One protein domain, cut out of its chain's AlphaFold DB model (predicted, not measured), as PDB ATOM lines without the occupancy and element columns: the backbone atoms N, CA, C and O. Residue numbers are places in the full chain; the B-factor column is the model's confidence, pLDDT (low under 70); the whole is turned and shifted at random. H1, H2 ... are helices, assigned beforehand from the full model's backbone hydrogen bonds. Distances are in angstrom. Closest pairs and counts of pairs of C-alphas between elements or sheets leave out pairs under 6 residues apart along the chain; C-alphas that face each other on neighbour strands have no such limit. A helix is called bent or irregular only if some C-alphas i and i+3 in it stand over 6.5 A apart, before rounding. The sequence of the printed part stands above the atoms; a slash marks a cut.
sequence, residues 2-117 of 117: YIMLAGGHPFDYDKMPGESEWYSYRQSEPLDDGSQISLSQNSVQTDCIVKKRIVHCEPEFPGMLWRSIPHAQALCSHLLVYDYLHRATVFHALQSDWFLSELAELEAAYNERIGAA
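Overview. This is residues 2 to 117 of the 117 residues of an uncharacterized protein of Sparassis crispa (UniProt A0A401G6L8). Four short helices, H1, H3, H4 and H5, gather loosely in the middle, and the two long helices reach away from them at opposite ends of an elongated outline. Residues 102 to 117, mostly H6, stick out at one end; at the other lie H2 and much of the long unnamed stretch 7 to 35, with residues 28 to 41 standing free. The printed part has 116 residues, of which 64 are in six named helices, H1 to H6 in chain order, with no named strand; the class, by the residues in named elements, is all helix. The whole is only just loose, close to extended, with a radius of gyration of the C-alphas of 19.8 A and spans of 59 by 35 by 29 A.

Along the chain. H1 is residues 2 to 6, beginning at C-alpha 2 (149.745, 162.364, 204.777). H2, residues 36 to 56, is 31.2 A long. H3 is residues 63 to 66; H4, residues 70 to 79, is 14.3 A long. H5 is residues 90 to 94. H6, residues 97 to 115, is 27.0 A long, ending at C-alpha 115 (118.102, 173.445, 203.859); it is irregular, with C-alphas 101 and 104 7.4 A apart, and has a kink of 38 degrees near residue 104.

Arrangement. H1 is close to H4 but not clearly touching, the closest C-alphas being Tyr 2 and Cys 76, 6.5 A. H2 touches no helix. H3 and H5 are each close to H4 but not clearly touching, at 6.0 A between C-alphas 66 and 73 and 6.6 A between 75 and 93. H6 touches H4 with residues 97 to 98 alone, about perpendicular at 80 degrees; the closest C-alphas are His 71 and Trp 98, 5.1 A. Every O i to N i+4 pair is within hydrogen-bond range in H1, H4 and H5, against 15 of 17 in H2 and 12 of 15 in H6; H3 is too short for one.

Size, cuts and confidence. The C-alphas of Ser 20 and Ala 117, the two farthest apart, are 61.9 A apart. The printed part has no cut, and H1 to H2 is a long link. Model confidence is under 70 at residues 13 to 43, 45 and 115 to 117.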
ATOM      1  N   TYR A   2     148.432 161.880 204.308       93.50
ATOM      2  CA  TYR A   2     149.745 162.364 204.777       93.50
ATOM      3  C   TYR A   2     150.252 163.592 203.999       93.50
ATOM      4  O   TYR A   2     150.515 164.623 204.600       93.50
ATOM      5  N   ILE A   3     150.271 163.531 202.660       92.12
ATOM      6  CA  ILE A   3     150.691 164.654 201.796       92.12
ATOM      7  C   ILE A   3     149.832 165.906 202.010       92.12
ATOM      8  O   ILE A   3     150.356 167.010 202.022       92.12
ATOM      9  N   MET A   4     148.521 165.746 202.205       93.06
ATOM     10  CA  MET A   4     147.615 166.884 202.401       93.06
ATOM     11  C   MET A   4     147.885 167.604 203.725       93.06
ATOM     12  O   MET A   4     147.675 168.805 203.810       93.06
ATOM     13  N   LEU A   5     148.350 166.873 204.742       91.56
ATOM     14  CA  LEU A   5     148.626 167.412 206.074       91.56
ATOM     15  C   LEU A   5     150.070 167.914 206.211       91.56
ATOM     16  O   LEU A   5     150.301 168.970 206.786       91.56
ATOM     17  N   ALA A   6     151.039 167.161 205.689       89.44
ATOM     18  CA  ALA A   6     152.469 167.405 205.878       89.44
ATOM     19  C   ALA A   6     153.166 168.041 204.663       89.44
ATOM     20  O   ALA A   6     154.328 168.420 204.765       89.44
ATOM     21  N   GLY A   7     152.496 168.133 203.510       87.75
ATOM     22  CA  GLY A   7     153.045 168.733 202.288       87.75
ATOM     23  C   GLY A   7     154.095 167.891 201.549       87.75
ATOM     24  O   GLY A   7     154.599 168.333 200.523       87.75
ATOM     25  N   GLY A   8     154.414 166.686 202.032       85.75
ATOM     26  CA  GLY A   8     155.406 165.778 201.445       85.75
ATOM     27  C   GLY A   8     154.956 164.318 201.473       85.75
ATOM     28  O   GLY A   8     153.973 163.974 202.133       85.75
ATOM     29  N   HIS A   9     155.645 163.448 200.736       87.62
ATOM     30  CA  HIS A   9     155.297 162.030 200.637       87.62
ATOM     31  C   HIS A   9     155.910 161.219 201.799       87.62
ATOM     32  O   HIS A   9     157.074 161.429 202.138       87.62
ATOM     33  N   PRO A  10     155.164 160.273 202.408       88.00
ATOM     34  CA  PRO A  10     155.598 159.536 203.601       88.00
ATOM     35  C   PRO A  10     156.753 158.548 203.376       88.00
ATOM     36  O   PRO A  10     157.121 157.844 204.302       88.00
ATOM     37  N   PHE A  11     157.300 158.443 202.164       87.25
ATOM     38  CA  PHE A  11     158.461 157.593 201.864       87.25
ATOM     39  C   PHE A  11     159.594 158.364 201.159       87.25
ATOM     40  O   PHE A  11     160.616 157.775 200.790       87.25
ATOM     41  N   ASP A  12     159.449 159.687 201.031       76.88
ATOM     42  CA  ASP A  12     160.392 160.576 200.337       76.88
ATOM     43  C   ASP A  12     161.319 161.282 201.344       76.88
ATOM     44  O   ASP A  12     161.513 162.493 201.291       76.88
ATOM     45  N   TYR A  13     161.869 160.539 202.309       64.56
ATOM     46  CA  TYR A  13     162.822 161.096 203.277       64.56
ATOM     47  C   TYR A  13     164.224 161.272 202.683       64.56
ATOM     48  O   TYR A  13     164.636 160.539 201.773       64.56
ATOM     49  N   ASP A  14     164.973 162.215 203.256       57.38
ATOM     50  CA  ASP A  14     166.404 162.374 203.013       57.38
ATOM     51  C   ASP A  14     167.190 161.091 203.347       57.38
ATOM     52  O   ASP A  14     166.706 160.164 203.996       57.38
ATOM     53  N   LYS A  15     168.418 161.039 202.832       53.94
ATOM     54  CA  LYS A  15     169.396 159.943 202.922       53.94
ATOM     55  C   LYS A  15     169.379 159.230 204.291       53.94
ATOM     56  O   LYS A  15     169.707 159.839 205.310       53.94
ATOM     57  N   MET A  16     169.067 157.932 204.320       55.62
ATOM     58  CA  MET A  16     169.178 157.142 205.553       55.62
ATOM     59  C   MET A  16     170.650 156.913 205.941       55.62
ATOM     60  O   MET A  16     171.518 156.807 205.068       55.62
ATOM     61  N   PRO A  17     170.972 156.794 207.243       48.47
ATOM     62  CA  PRO A  17     172.326 156.480 207.686       48.47
ATOM     63  C   PRO A  17     172.762 155.108 207.146       48.47
ATOM     64  O   PRO A  17     172.207 154.074 207.506       48.47
ATOM     65  N   GLY A  18     173.763 155.111 206.259       56.81
ATOM     66  CA  GLY A  18     174.253 153.925 205.544       56.81
ATOM     67  C   GLY A  18     173.908 153.895 204.050       56.81
ATOM     68  O   GLY A  18     174.491 153.101 203.311       56.81
ATOM     69  N   GLU A  19     173.033 154.784 203.574       58.91
ATOM     70  CA  GLU A  19     172.813 154.990 202.140       58.91
ATOM     71  C   GLU A  19     173.992 155.779 201.549       58.91
ATOM     72  O   GLU A  19     174.430 156.800 202.089       58.91
ATOM     73  N   SER A  20     174.554 155.303 200.436       52.75
ATOM     74  CA  SER A  20     175.628 156.028 199.751       52.75
ATOM     75  C   SER A  20     175.089 157.311 199.115       52.75
ATOM     76  O   SER A  20     173.908 157.438 198.811       52.75
ATOM     77  N   GLU A  21     175.970 158.292 198.911       56.34
ATOM     78  CA  GLU A  21     175.646 159.616 198.341       56.34
ATOM     79  C   GLU A  21     174.932 159.559 196.987       56.34
ATOM     80  O   GLU A  21     174.162 160.452 196.655       56.34
ATOM     81  N   TRP A  22     175.104 158.445 196.281       48.91
ATOM     82  CA  TRP A  22     174.452 158.106 195.021       48.91
ATOM     83  C   TRP A  22     172.960 157.757 195.125       48.91
ATOM     84  O   TRP A  22     172.299 157.670 194.096       48.91
ATOM     85  N   TYR A  23     172.427 157.530 196.328       46.06
ATOM     86  CA  TYR A  23     171.050 157.061 196.548       46.06
ATOM     87  C   TYR A  23     170.163 158.095 197.257       46.06
ATOM     88  O   TYR A  23     169.020 157.799 197.589       46.06
ATOM     89  N   SER A  24     170.662 159.314 197.480       49.00
ATOM     90  CA  SER A  24     169.856 160.396 198.047       49.00
ATOM     91  C   SER A  24     168.896 160.934 196.990       49.00
ATOM     92  O   SER A  24     169.331 161.346 195.914       49.00
ATOM     93  N   TYR A  25     167.602 160.981 197.306       50.78
ATOM     94  CA  TYR A  25     166.626 161.701 196.495       50.78
ATOM     95  C   TYR A  25     167.018 163.186 196.487       50.78
ATOM     96  O   TYR A  25     166.921 163.861 197.506       50.78
ATOM     97  N   ARG A  26     167.531 163.697 195.363       53.19
ATOM     98  CA  ARG A  26     167.619 165.142 195.133       53.19
ATOM     99  C   ARG A  26     166.349 165.556 194.416       53.19
ATOM    100  O   ARG A  26     166.088 165.080 193.313       53.19
ATOM    101  N   GLN A  27     165.591 166.450 195.040       46.41
ATOM    102  CA  GLN A  27     164.518 167.171 194.373       46.41
ATOM    103  C   GLN A  27     165.086 167.784 193.085       46.41
ATOM    104  O   GLN A  27     166.133 168.431 193.105       46.41
ATOM    105  N   SER A  28     164.462 167.474 191.952       48.81
ATOM    106  CA  SER A  28     164.968 167.823 190.626       48.81
ATOM    107  C   SER A  28     165.076 169.342 190.459       48.81
ATOM    108  O   SER A  28     164.056 170.032 190.444       48.81
ATOM    109  N   GLU A  29     166.304 169.842 190.321       47.69
ATOM    110  CA  GLU A  29     166.617 171.214 189.900       47.69
ATOM    111  C   GLU A  29     166.026 171.503 188.498       47.69
ATOM    112  O   GLU A  29     165.884 170.573 187.691       47.69
ATOM    113  N   PRO A  30     165.679 172.765 188.171       42.97
ATOM    114  CA  PRO A  30     165.123 173.115 186.869       42.97
ATOM    115  C   PRO A  30     166.164 172.896 185.758       42.97
ATOM    116  O   PRO A  30     167.298 173.355 185.844       42.97
ATOM    117  N   LEU A  31     165.753 172.145 184.735       51.84
ATOM    118  CA  LEU A  31     166.591 171.559 183.688       51.84
ATOM    119  C   LEU A  31     167.212 172.605 182.746       51.84
ATOM    120  O   LEU A  31     166.487 173.381 182.127       51.84
ATOM    121  N   ASP A  32     168.534 172.526 182.572       42.03
ATOM    122  CA  ASP A  32     169.245 173.026 181.390       42.03
ATOM    123  C   ASP A  32     169.286 171.925 180.305       42.03
ATOM    124  O   ASP A  32     169.344 170.720 180.593       42.03
ATOM    125  N   ASP A  33     169.177 172.353 179.054       47.97
ATOM    126  CA  ASP A  33     168.772 171.596 177.865       47.97
ATOM    127  C   ASP A  33     169.874 170.632 177.362       47.97
ATOM    128  O   ASP A  33     170.764 171.021 176.608       47.97
ATOM    129  N   GLY A  34     169.856 169.355 177.787       50.75
ATOM    130  CA  GLY A  34     170.785 168.350 177.226       50.75
ATOM    131  C   GLY A  34     170.822 166.920 177.801       50.75
ATOM    132  O   GLY A  34     171.567 166.087 177.289       50.75
ATOM    133  N   SER A  35     170.052 166.571 178.839       49.41
ATOM    134  CA  SER A  35     170.302 165.365 179.663       49.41
ATOM    135  C   SER A  35     169.271 164.222 179.561       49.41
ATOM    136  O   SER A  35     169.141 163.421 180.486       49.41
ATOM    137  N   GLN A  36     168.558 164.060 178.438       50.31
ATOM    138  CA  GLN A  36     167.459 163.074 178.331       50.31
ATOM    139  C   GLN A  36     167.854 161.597 178.569       50.31
ATOM    140  O   GLN A  36     167.027 160.818 179.035       50.31
ATOM    141  N   ILE A  37     169.109 161.195 178.320       50.75
ATOM    142  CA  ILE A  37     169.567 159.803 178.543       50.75
ATOM    143  C   ILE A  37     169.866 159.523 180.030       50.75
ATOM    144  O   ILE A  37     169.687 158.400 180.497       50.75
ATOM    145  N   SER A  38     170.265 160.541 180.800       51.84
ATOM    146  CA  SER A  38     170.563 160.415 182.237       51.84
ATOM    147  C   SER A  38     169.304 160.362 183.104       51.84
ATOM    148  O   SER A  38     169.350 159.836 184.215       51.84
ATOM    149  N   LEU A  39     168.184 160.900 182.620       53.19
ATOM    150  CA  LEU A  39     166.934 160.969 183.379       53.19
ATOM    151  C   LEU A  39     166.279 159.593 183.575       53.19
ATOM    152  O   LEU A  39     165.674 159.361 184.620       53.19
ATOM    153  N   SER A  40     166.418 158.667 182.615       57.75
ATOM    154  CA  SER A  40     165.754 157.354 182.694       57.75
ATOM    155  C   SER A  40     166.413 156.392 183.686       57.75
ATOM    156  O   SER A  40     165.723 155.612 184.334       57.75
ATOM    157  N   GLN A  41     167.739 156.451 183.849       59.09
ATOM    158  CA  GLN A  41     168.429 155.640 184.860       59.09
ATOM    159  C   GLN A  41     168.158 156.173 186.267       59.09
ATOM    160  O   GLN A  41     167.895 155.391 187.180       59.09
ATOM    161  N   ASN A  42     168.139 157.500 186.416       62.25
ATOM    162  CA  ASN A  42     167.851 158.147 187.690       62.25
ATOM    163  C   ASN A  42     166.426 157.831 188.168       62.25
ATOM    164  O   ASN A  42     166.256 157.485 189.334       62.25
ATOM    165  N   SER A  43     165.424 157.857 187.279       68.12
ATOM    166  CA  SER A  43     164.032 157.547 187.642       68.12
ATOM    167  C   SER A  43     163.826 156.087 188.059       68.12
ATOM    168  O   SER A  43     163.168 155.806 189.060       68.12
ATOM    169  N   VAL A  44     164.437 155.137 187.343       72.00
ATOM    170  CA  VAL A  44     164.368 153.709 187.699       72.00
ATOM    171  C   VAL A  44     165.024 153.450 189.055       72.00
ATOM    172  O   VAL A  44     164.528 152.644 189.849       72.00
ATOM    173  N   GLN A  45     166.128 154.139 189.345       69.19
ATOM    174  CA  GLN A  45     166.842 153.987 190.605       69.19
ATOM    175  C   GLN A  45     166.058 154.593 191.775       69.19
ATOM    176  O   GLN A  45     165.919 153.925 192.805       69.19
ATOM    177  N   THR A  46     165.485 155.791 191.615       72.31
ATOM    178  CA  THR A  46     164.628 156.408 192.643       72.31
ATOM    179  C   THR A  46     163.399 155.554 192.938       72.31
ATOM    180  O   THR A  46     163.098 155.307 194.105       72.31
ATOM    181  N   ASP A  47     162.756 154.997 191.911       79.50
ATOM    182  CA  ASP A  47     161.600 154.109 192.073       79.50
ATOM    183  C   ASP A  47     161.931 152.860 192.892       79.50
ATOM    184  O   ASP A  47     161.131 152.415 193.718       79.50
ATOM    185  N   CYS A  48     163.108 152.270 192.677       80.50
ATOM    186  CA  CYS A  48     163.537 151.096 193.433       80.50
ATOM    187  C   CYS A  48     163.744 151.418 194.918       80.50
ATOM    188  O   CYS A  48     163.422 150.588 195.771       80.50
ATOM    189  N   ILE A  49     164.265 152.606 195.235       81.44
ATOM    190  CA  ILE A  49     164.468 153.060 196.617       81.44
ATOM    191  C   ILE A  49     163.116 153.300 197.289       81.44
ATOM    192  O   ILE A  49     162.866 152.752 198.362       81.44
ATOM    193  N   VAL A  50     162.211 154.030 196.631       84.50
ATOM    194  CA  VAL A  50     160.862 154.295 197.155       84.50
ATOM    195  C   VAL A  50     160.105 152.987 197.387       84.50
ATOM    196  O   VAL A  50     159.540 152.788 198.457       84.50
ATOM    197  N   LYS A  51     160.165 152.035 196.447       86.81
ATOM    198  CA  LYS A  51     159.557 150.704 196.622       86.81
ATOM    199  C   LYS A  51     160.130 149.957 197.822       86.81
ATOM    200  O   LYS A  51     159.365 149.383 198.587       86.81
ATOM    201  N   LYS A  52     161.453 149.978 198.018       85.44
ATOM    202  CA  LYS A  52     162.073 149.374 199.209       85.44
ATOM    203  C   LYS A  52     161.563 150.023 200.493       85.44
ATOM    204  O   LYS A  52     161.274 149.304 201.441       85.44
ATOM    205  N   ARG A  53     161.411 151.349 200.508       84.25
ATOM    206  CA  ARG A  53     160.887 152.084 201.666       84.25
ATOM    207  C   ARG A  53     159.426 151.753 201.945       84.25
ATOM    208  O   ARG A  53     159.094 151.477 203.084       84.25
ATOM    209  N   ILE A  54     158.589 151.654 200.914       88.19
ATOM    210  CA  ILE A  54     157.187 151.227 201.057       88.19
ATOM    211  C   ILE A  54     157.078 149.836 201.701       88.19
ATOM    212  O   ILE A  54     156.141 149.578 202.448       88.19
ATOM    213  N   VAL A  55     158.011 148.928 201.395       88.50
ATOM    214  CA  VAL A  55     157.981 147.546 201.902       88.50
ATOM    215  C   VAL A  55     158.597 147.428 203.299       88.50
ATOM    216  O   VAL A  55     158.128 146.632 204.107       88.50
ATOM    217  N   HIS A  56     159.680 148.161 203.570       81.19
ATOM    218  CA  HIS A  56     160.550 147.899 204.720       81.19
ATOM    219  C   HIS A  56     160.638 149.034 205.739       81.19
ATOM    220  O   HIS A  56     161.229 148.828 206.797       81.19
ATOM    221  N   CYS A  57     160.142 150.230 205.429       75.81
ATOM    222  CA  CYS A  57     160.232 151.377 206.323       75.81
ATOM    223  C   CYS A  57     158.870 151.705 206.915       75.81
ATOM    224  O   CYS A  57     157.860 151.735 206.216       75.81
ATOM    225  N   GLU A  58     158.881 152.013 208.205       80.38
ATOM    226  CA  GLU A  58     157.747 152.646 208.855       80.38
ATOM    227  C   GLU A  58     157.689 154.120 208.425       80.38
ATOM    228  O   GLU A  58     158.733 154.779 208.371       80.38
ATOM    229  N   PRO A  59     156.502 154.657 208.107       84.75
ATOM    230  CA  PRO A  59     156.350 156.075 207.819       84.75
ATOM    231  C   PRO A  59     156.706 156.900 209.060       84.75
ATOM    232  O   PRO A  59     156.221 156.648 210.166       84.75
ATOM    233  N   GLU A  60     157.548 157.913 208.885       87.38
ATOM    234  CA  GLU A  60     157.902 158.830 209.963       87.38
ATOM    235  C   GLU A  60     156.854 159.931 210.102       87.38
ATOM    236  O   GLU A  60     156.332 160.456 209.121       87.38
ATOM    237  N   PHE A  61     156.600 160.350 211.337       89.88
ATOM    238  CA  PHE A  61     155.661 161.422 211.645       89.88
ATOM    239  C   PHE A  61     156.401 162.549 212.379       89.88
ATOM    240  O   PHE A  61     156.531 162.501 213.607       89.88
ATOM    241  N   PRO A  62     156.913 163.570 211.658       86.56
ATOM    242  CA  PRO A  62     157.650 164.680 212.253       86.56
ATOM    243  C   PRO A  62     156.899 165.343 213.414       86.56
ATOM    244  O   PRO A  62     155.763 165.805 213.280       86.56
ATOM    245  N   GLY A  63     157.558 165.412 214.571       79.12
ATOM    246  CA  GLY A  63     156.886 165.662 215.845       79.12
ATOM    247  C   GLY A  63     156.208 167.025 216.002       79.12
ATOM    248  O   GLY A  63     155.297 167.121 216.810       79.12
ATOM    249  N   MET A  64     156.596 168.083 215.281       84.56
ATOM    250  CA  MET A  64     155.947 169.394 215.470       84.56
ATOM    251  C   MET A  64     154.504 169.426 214.957       84.56
ATOM    252  O   MET A  64     153.628 169.914 215.661       84.56
ATOM    253  N   LEU A  65     154.255 168.891 213.758       89.25
ATOM    254  CA  LEU A  65     152.917 168.850 213.166       89.25
ATOM    255  C   LEU A  65     152.097 167.714 213.780       89.25
ATOM    256  O   LEU A  65     151.009 167.924 214.294       89.25
ATOM    257  N   TRP A  66     152.622 166.492 213.760       93.06
ATOM    258  CA  TRP A  66     151.806 165.315 214.060       93.06
ATOM    259  C   TRP A  66     151.418 165.190 215.539       93.06
ATOM    260  O   TRP A  66     150.387 164.599 215.847       93.06
ATOM    261  N   ARG A  67     152.157 165.841 216.454       92.69
ATOM    262  CA  ARG A  67     151.761 165.930 217.872       92.69
ATOM    263  C   ARG A  67     150.520 166.790 218.108       92.69
ATOM    264  O   ARG A  67     149.859 166.572 219.118       92.69
ATOM    265  N   SER A  68     150.206 167.756 217.238       93.62
ATOM    266  CA  SER A  68     148.992 168.574 217.392       93.62
ATOM    267  C   SER A  68     147.740 167.891 216.835       93.62
ATOM    268  O   SER A  68     146.634 168.259 217.216       93.62
ATOM    269  N   ILE A  69     147.907 166.871 215.985       93.69
ATOM    270  CA  ILE A  69     146.823 166.124 215.330       93.69
ATOM    271  C   ILE A  69     146.963 164.602 215.549       93.69
ATOM    272  O   ILE A  69     147.076 163.831 214.591       93.69
ATOM    273  N   PRO A  70     146.934 164.121 216.808       94.31
ATOM    274  CA  PRO A  70     147.216 162.720 217.131       94.31
ATOM    275  C   PRO A  70     146.226 161.732 216.491       94.31
ATOM    276  O   PRO A  70     146.627 160.650 216.063       94.31
ATOM    277  N   HIS A  71     144.949 162.106 216.354       94.69
ATOM    278  CA  HIS A  71     143.947 161.262 215.690       94.69
ATOM    279  C   HIS A  71     144.225 161.111 214.186       94.69
ATOM    280  O   HIS A  71     144.082 160.014 213.640       94.69
ATOM    281  N   ALA A  72     144.707 162.171 213.523       94.88
ATOM    282  CA  ALA A  72     145.157 162.087 212.137       94.88
ATOM    283  C   ALA A  72     146.384 161.179 212.013       94.88
ATOM    284  O   ALA A  72     146.438 160.342 211.114       94.88
ATOM    285  N   GLN A  73     147.359 161.308 212.921       95.31
ATOM    286  CA  GLN A  73     148.547 160.451 212.935       95.31
ATOM    287  C   GLN A  73     148.164 158.969 213.048       95.31
ATOM    288  O   GLN A  73     148.649 158.142 212.272       95.31
ATOM    289  N   ALA A  74     147.262 158.640 213.978       95.12
ATOM    290  CA  ALA A  74     146.781 157.278 214.182       95.12
ATOM    291  C   ALA A  74     146.082 156.729 212.929       95.12
ATOM    292  O   ALA A  74     146.411 155.637 212.466       95.12
ATOM    293  N   LEU A  75     145.165 157.494 212.328       95.75
ATOM    294  CA  LEU A  75     144.503 157.097 211.084       95.75
ATOM    295  C   LEU A  75     145.515 156.884 209.945       95.75
ATOM    296  O   LEU A  75     145.476 155.855 209.271       95.75
ATOM    297  N   CYS A  76     146.446 157.820 209.747       95.50
ATOM    298  CA  CYS A  76     147.470 157.704 208.711       95.50
ATOM    299  C   CYS A  76     148.354 156.468 208.908       95.50
ATOM    300  O   CYS A  76     148.657 155.792 207.928       95.50
ATOM    301  N   SER A  77     148.720 156.149 210.151       94.25
ATOM    302  CA  SER A  77     149.523 154.963 210.476       94.25
ATOM    303  C   SER A  77     148.802 153.676 210.069       94.25
ATOM    304  O   SER A  77     149.386 152.834 209.396       94.25
ATOM    305  N   HIS A  78     147.503 153.557 210.365       95.44
ATOM    306  CA  HIS A  78     146.714 152.387 209.959       95.44
ATOM    307  C   HIS A  78     146.511 152.275 208.438       95.44
ATOM    308  O   HIS A  78     146.350 151.173 207.912       95.44
ATOM    309  N   LEU A  79     146.493 153.402 207.718       95.44
ATOM    310  CA  LEU A  79     146.344 153.429 206.260       95.44
ATOM    311  C   LEU A  79     147.647 153.111 205.514       95.44
ATOM    312  O   LEU A  79     147.589 152.631 204.383       95.44
ATOM    313  N   LEU A  80     148.803 153.394 206.116       94.69
ATOM    314  CA  LEU A  80     150.120 153.234 205.491       94.69
ATOM    315  C   LEU A  80     150.784 151.878 205.776       94.69
ATOM    316  O   LEU A  80     151.905 151.652 205.332       94.69
ATOM    317  N   VAL A  81     150.085 150.958 206.446       93.62
ATOM    318  CA  VAL A  81     150.557 149.583 206.655       93.62
ATOM    319  C   VAL A  81     150.762 148.882 205.309       93.62
ATOM    320  O   VAL A  81     149.860 148.846 204.466       93.62
ATOM    321  N   TYR A  82     151.948 148.303 205.115       93.19
ATOM    322  CA  TYR A  82     152.300 147.588 203.887       93.19
ATOM    323  C   TYR A  82     151.437 146.335 203.672       93.19
ATOM    324  O   TYR A  82     150.880 146.137 202.588       93.19
ATOM    325  N   ASP A  83     151.303 145.501 204.707       93.44
ATOM    326  CA  ASP A  83     150.489 144.290 204.646       93.44
ATOM    327  C   ASP A  83     148.999 144.643 204.553       93.44
ATOM    328  O   ASP A  83     148.388 145.163 205.490       93.44
ATOM    329  N   TYR A  84     148.396 144.324 203.409       93.56
ATOM    330  CA  TYR A  84     147.006 144.648 203.111       93.56
ATOM    331  C   TYR A  84     146.004 143.963 204.047       93.56
ATOM    332  O   TYR A  84     144.885 144.460 204.166       93.56
ATOM    333  N   LEU A  85     146.376 142.851 204.692       95.88
ATOM    334  CA  LEU A  85     145.517 142.166 205.664       95.88
ATOM    335  C   LEU A  85     145.414 142.937 206.987       95.88
ATOM    336  O   LEU A  85     144.405 142.828 207.679       95.88
ATOM    337  N   HIS A  86     146.439 143.726 207.312       94.56
ATOM    338  CA  HIS A  86     146.516 144.540 208.527       94.56
ATOM    339  C   HIS A  86     146.209 146.021 208.269       94.56
ATOM    340  O   HIS A  86     145.925 146.773 209.202       94.56
ATOM    341  N   ARG A  87     146.253 146.454 207.005       95.81
ATOM    342  CA  ARG A  87     145.920 147.819 206.600       95.81
ATOM    343  C   ARG A  87     144.443 148.121 206.836       95.81
ATOM    344  O   ARG A  87     143.567 147.335 206.475       95.81
ATOM    345  N   ALA A  88     144.162 149.305 207.379       96.31
ATOM    346  CA  ALA A  88     142.793 149.751 207.594       96.31
ATOM    347  C   ALA A  88     141.983 149.748 206.291       96.31
ATOM    348  O   ALA A  88     142.416 150.240 205.246       96.31
ATOM    349  N   THR A  89     140.765 149.222 206.384       96.94
ATOM    350  CA  THR A  89     139.767 149.308 205.319       96.94
ATOM    351  C   THR A  89     139.129 150.694 205.296       96.94
ATOM    352  O   THR A  89     139.217 151.452 206.262       96.94
ATOM    353  N   VAL A  90     138.417 151.013 204.212       95.31
ATOM    354  CA  VAL A  90     137.636 152.258 204.112       95.31
ATOM    355  C   VAL A  90     136.635 152.379 205.263       95.31
ATOM    356  O   VAL A  90     136.527 153.436 205.870       95.31
ATOM    357  N   PHE A  91     135.943 151.287 205.597       95.75
ATOM    358  CA  PHE A  91     134.973 151.273 206.690       95.75
ATOM    359  C   PHE A  91     135.631 151.605 208.034       95.75
ATOM    360  O   PHE A  91     135.151 152.473 208.754       95.75
ATOM    361  N   HIS A  92     136.770 150.974 208.331       95.00
ATOM    362  CA  HIS A  92     137.522 151.257 209.553       95.00
ATOM    363  C   HIS A  92     138.051 152.699 209.583       95.00
ATOM    364  O   HIS A  92     137.988 153.366 210.609       95.00
ATOM    365  N   ALA A  93     138.528 153.209 208.445       95.25
ATOM    366  CA  ALA A  93     139.004 154.583 208.331       95.25
ATOM    367  C   ALA A  93     137.895 155.606 208.625       95.25
ATOM    368  O   ALA A  93     138.127 156.540 209.388       95.25
ATOM    369  N   LEU A  94     136.689 155.407 208.083       93.38
ATOM    370  CA  LEU A  94     135.535 156.289 208.316       93.38
ATOM    371  C   LEU A  94     135.048 156.283 209.772       93.38
ATOM    372  O   LEU A  94     134.432 157.249 210.206       93.38
ATOM    373  N   GLN A  95     135.344 155.226 210.529       94.31
ATOM    374  CA  GLN A  95     135.049 155.133 211.961       94.31
ATOM    375  C   GLN A  95     136.155 155.708 212.856       94.31
ATOM    376  O   GLN A  95     136.052 155.629 214.076       94.31
ATOM    377  N   SER A  96     137.226 156.259 212.282       95.56
ATOM    378  CA  SER A  96     138.290 156.862 213.083       95.56
ATOM    379  C   SER A  96     137.839 158.162 213.746       95.56
ATOM    380  O   SER A  96     137.099 158.955 213.158       95.56
ATOM    381  N   ASP A  97     138.378 158.425 214.938       95.19
ATOM    382  CA  ASP A  97     138.125 159.659 215.693       95.19
ATOM    383  C   ASP A  97     138.395 160.925 214.867       95.19
ATOM    384  O   ASP A  97     137.713 161.928 215.040       95.19
ATOM    385  N   TRP A  98     139.360 160.867 213.938       93.94
ATOM    386  CA  TRP A  98     139.672 161.980 213.042       93.94
ATOM    387  C   TRP A  98     138.443 162.424 212.241       93.94
ATOM    388  O   TRP A  98     138.101 163.600 212.264       93.94
ATOM    389  N   PHE A  99     137.730 161.491 211.605       91.88
ATOM    390  CA  PHE A  99     136.517 161.824 210.851       91.88
ATOM    391  C   PHE A  99     135.305 162.056 211.751       91.88
ATOM    392  O   PHE A  99     134.504 162.946 211.478       91.88
ATOM    393  N   LEU A 100     135.160 161.272 212.822       93.12
ATOM    394  CA  LEU A 100     133.997 161.380 213.703       93.12
ATOM    395  C   LEU A 100     133.969 162.703 214.479       93.12
ATOM    396  O   LEU A 100     132.883 163.211 214.750       93.12
ATOM    397  N   SER A 101     135.133 163.274 214.803       90.31
ATOM    398  CA  SER A 101     135.220 164.543 215.536       90.31
ATOM    399  C   SER A 101     134.648 165.741 214.768       90.31
ATOM    400  O   SER A 101     134.087 166.638 215.392       90.31
ATOM    401  N   GLU A 102     134.715 165.727 213.434       87.50
ATOM    402  CA  GLU A 102     134.241 166.822 212.570       87.50
ATOM    403  C   GLU A 102     132.880 166.528 211.915       87.50
ATOM    404  O   GLU A 102     132.277 167.409 211.299       87.50
ATOM    405  N   LEU A 103     132.359 165.301 212.044       89.31
ATOM    406  CA  LEU A 103     131.163 164.859 211.321       89.31
ATOM    407  C   LEU A 103     129.930 165.717 211.632       89.31
ATOM    408  O   LEU A 103     129.222 166.125 210.715       89.31
ATOM    409  N   ALA A 104     129.692 166.029 212.908       89.25
ATOM    410  CA  ALA A 104     128.532 166.818 213.320       89.25
ATOM    411  C   ALA A 104     128.572 168.254 212.763       89.25
ATOM    412  O   ALA A 104     127.540 168.801 212.375       89.25
ATOM    413  N   GLU A 105     129.761 168.856 212.700       90.81
ATOM    414  CA  GLU A 105     129.957 170.191 212.129       90.81
ATOM    415  C   GLU A 105     129.748 170.173 210.610       90.81
ATOM    416  O   GLU A 105     129.033 171.020 210.070       90.81
ATOM    417  N   LEU A 106     130.294 169.164 209.928       89.12
ATOM    418  CA  LEU A 106     130.102 168.957 208.492       89.12
ATOM    419  C   LEU A 106     128.628 168.748 208.128       89.12
ATOM    420  O   LEU A 106     128.148 169.334 207.156       89.12
ATOM    421  N   GLU A 107     127.896 167.946 208.903       91.38
ATOM    422  CA  GLU A 107     126.459 167.732 208.710       91.38
ATOM    423  C   GLU A 107     125.659 169.018 208.936       91.38
ATOM    424  O   GLU A 107     124.764 169.330 208.147       91.38
ATOM    425  N   ALA A 108     125.994 169.795 209.970       91.31
ATOM    426  CA  ALA A 108     125.361 171.086 210.220       91.31
ATOM    427  C   ALA A 108     125.595 172.062 209.055       91.31
ATOM    428  O   ALA A 108     124.631 172.616 208.526       91.31
ATOM    429  N   ALA A 109     126.841 172.202 208.595       91.88
ATOM    430  CA  ALA A 109     127.199 173.068 207.471       91.88
ATOM    431  C   ALA A 109     126.536 172.624 206.153       91.88
ATOM    432  O   ALA A 109     126.101 173.449 205.344       91.88
ATOM    433  N   TYR A 110     126.428 171.313 205.927       92.06
ATOM    434  CA  TYR A 110     125.722 170.761 204.775       92.06
ATOM    435  C   TYR A 110     124.223 171.081 204.821       92.06
ATOM    436  O   TYR A 110     123.665 171.564 203.834       92.06
ATOM    437  N   ASN A 111     123.581 170.854 205.970       92.56
ATOM    438  CA  ASN A 111     122.160 171.130 206.161       92.56
ATOM    439  C   ASN A 111     121.843 172.626 206.098       92.56
ATOM    440  O   ASN A 111     120.803 172.985 205.561       92.56
ATOM    441  N   GLU A 112     122.724 173.502 206.579       93.38
ATOM    442  CA  GLU A 112     122.580 174.950 206.396       93.38
ATOM    443  C   GLU A 112     122.586 175.304 204.907       93.38
ATOM    444  O   GLU A 112     121.700 176.003 204.420       93.38
ATOM    445  N   ARG A 113     123.542 174.763 204.150       90.75
ATOM    446  CA  ARG A 113     123.671 175.054 202.721       90.75
ATOM    447  C   ARG A 113     122.513 174.509 201.879       90.75
ATOM    448  O   ARG A 113     122.128 175.161 200.913       90.75
ATOM    449  N   ILE A 114     122.016 173.307 202.181       90.19
ATOM    450  CA  ILE A 114     120.955 172.652 201.391       90.19
ATOM    451  C   ILE A 114     119.555 172.992 201.910       90.19
ATOM    452  O   ILE A 114     118.642 173.164 201.114       90.19
ATOM    453  N   GLY A 115     119.375 173.103 203.225       67.44
ATOM    454  CA  GLY A 115     118.102 173.445 203.859       67.44
ATOM    455  C   GLY A 115     117.739 174.931 203.780       67.44
ATOM    456  O   GLY A 115     116.594 175.279 204.047       67.44
ATOM    457  N   ALA A 116     118.680 175.802 203.398       59.38
ATOM    458  CA  ALA A 116     118.414 177.201 203.056       59.38
ATOM    459  C   ALA A 116     117.960 177.412 201.591       59.38
ATOM    460  O   ALA A 116     117.893 178.561 201.148       59.38
ATOM    461  N   ALA A 117     117.677 176.335 200.844       50.59
ATOM    462  CA  ALA A 117     117.119 176.369 199.488       50.59
ATOM    463  C   ALA A 117     115.601 176.133 199.476       50.59
ATOM    464  O   ALA A 117     115.127 175.225 200.196       50.59
TER     465      ALA A 117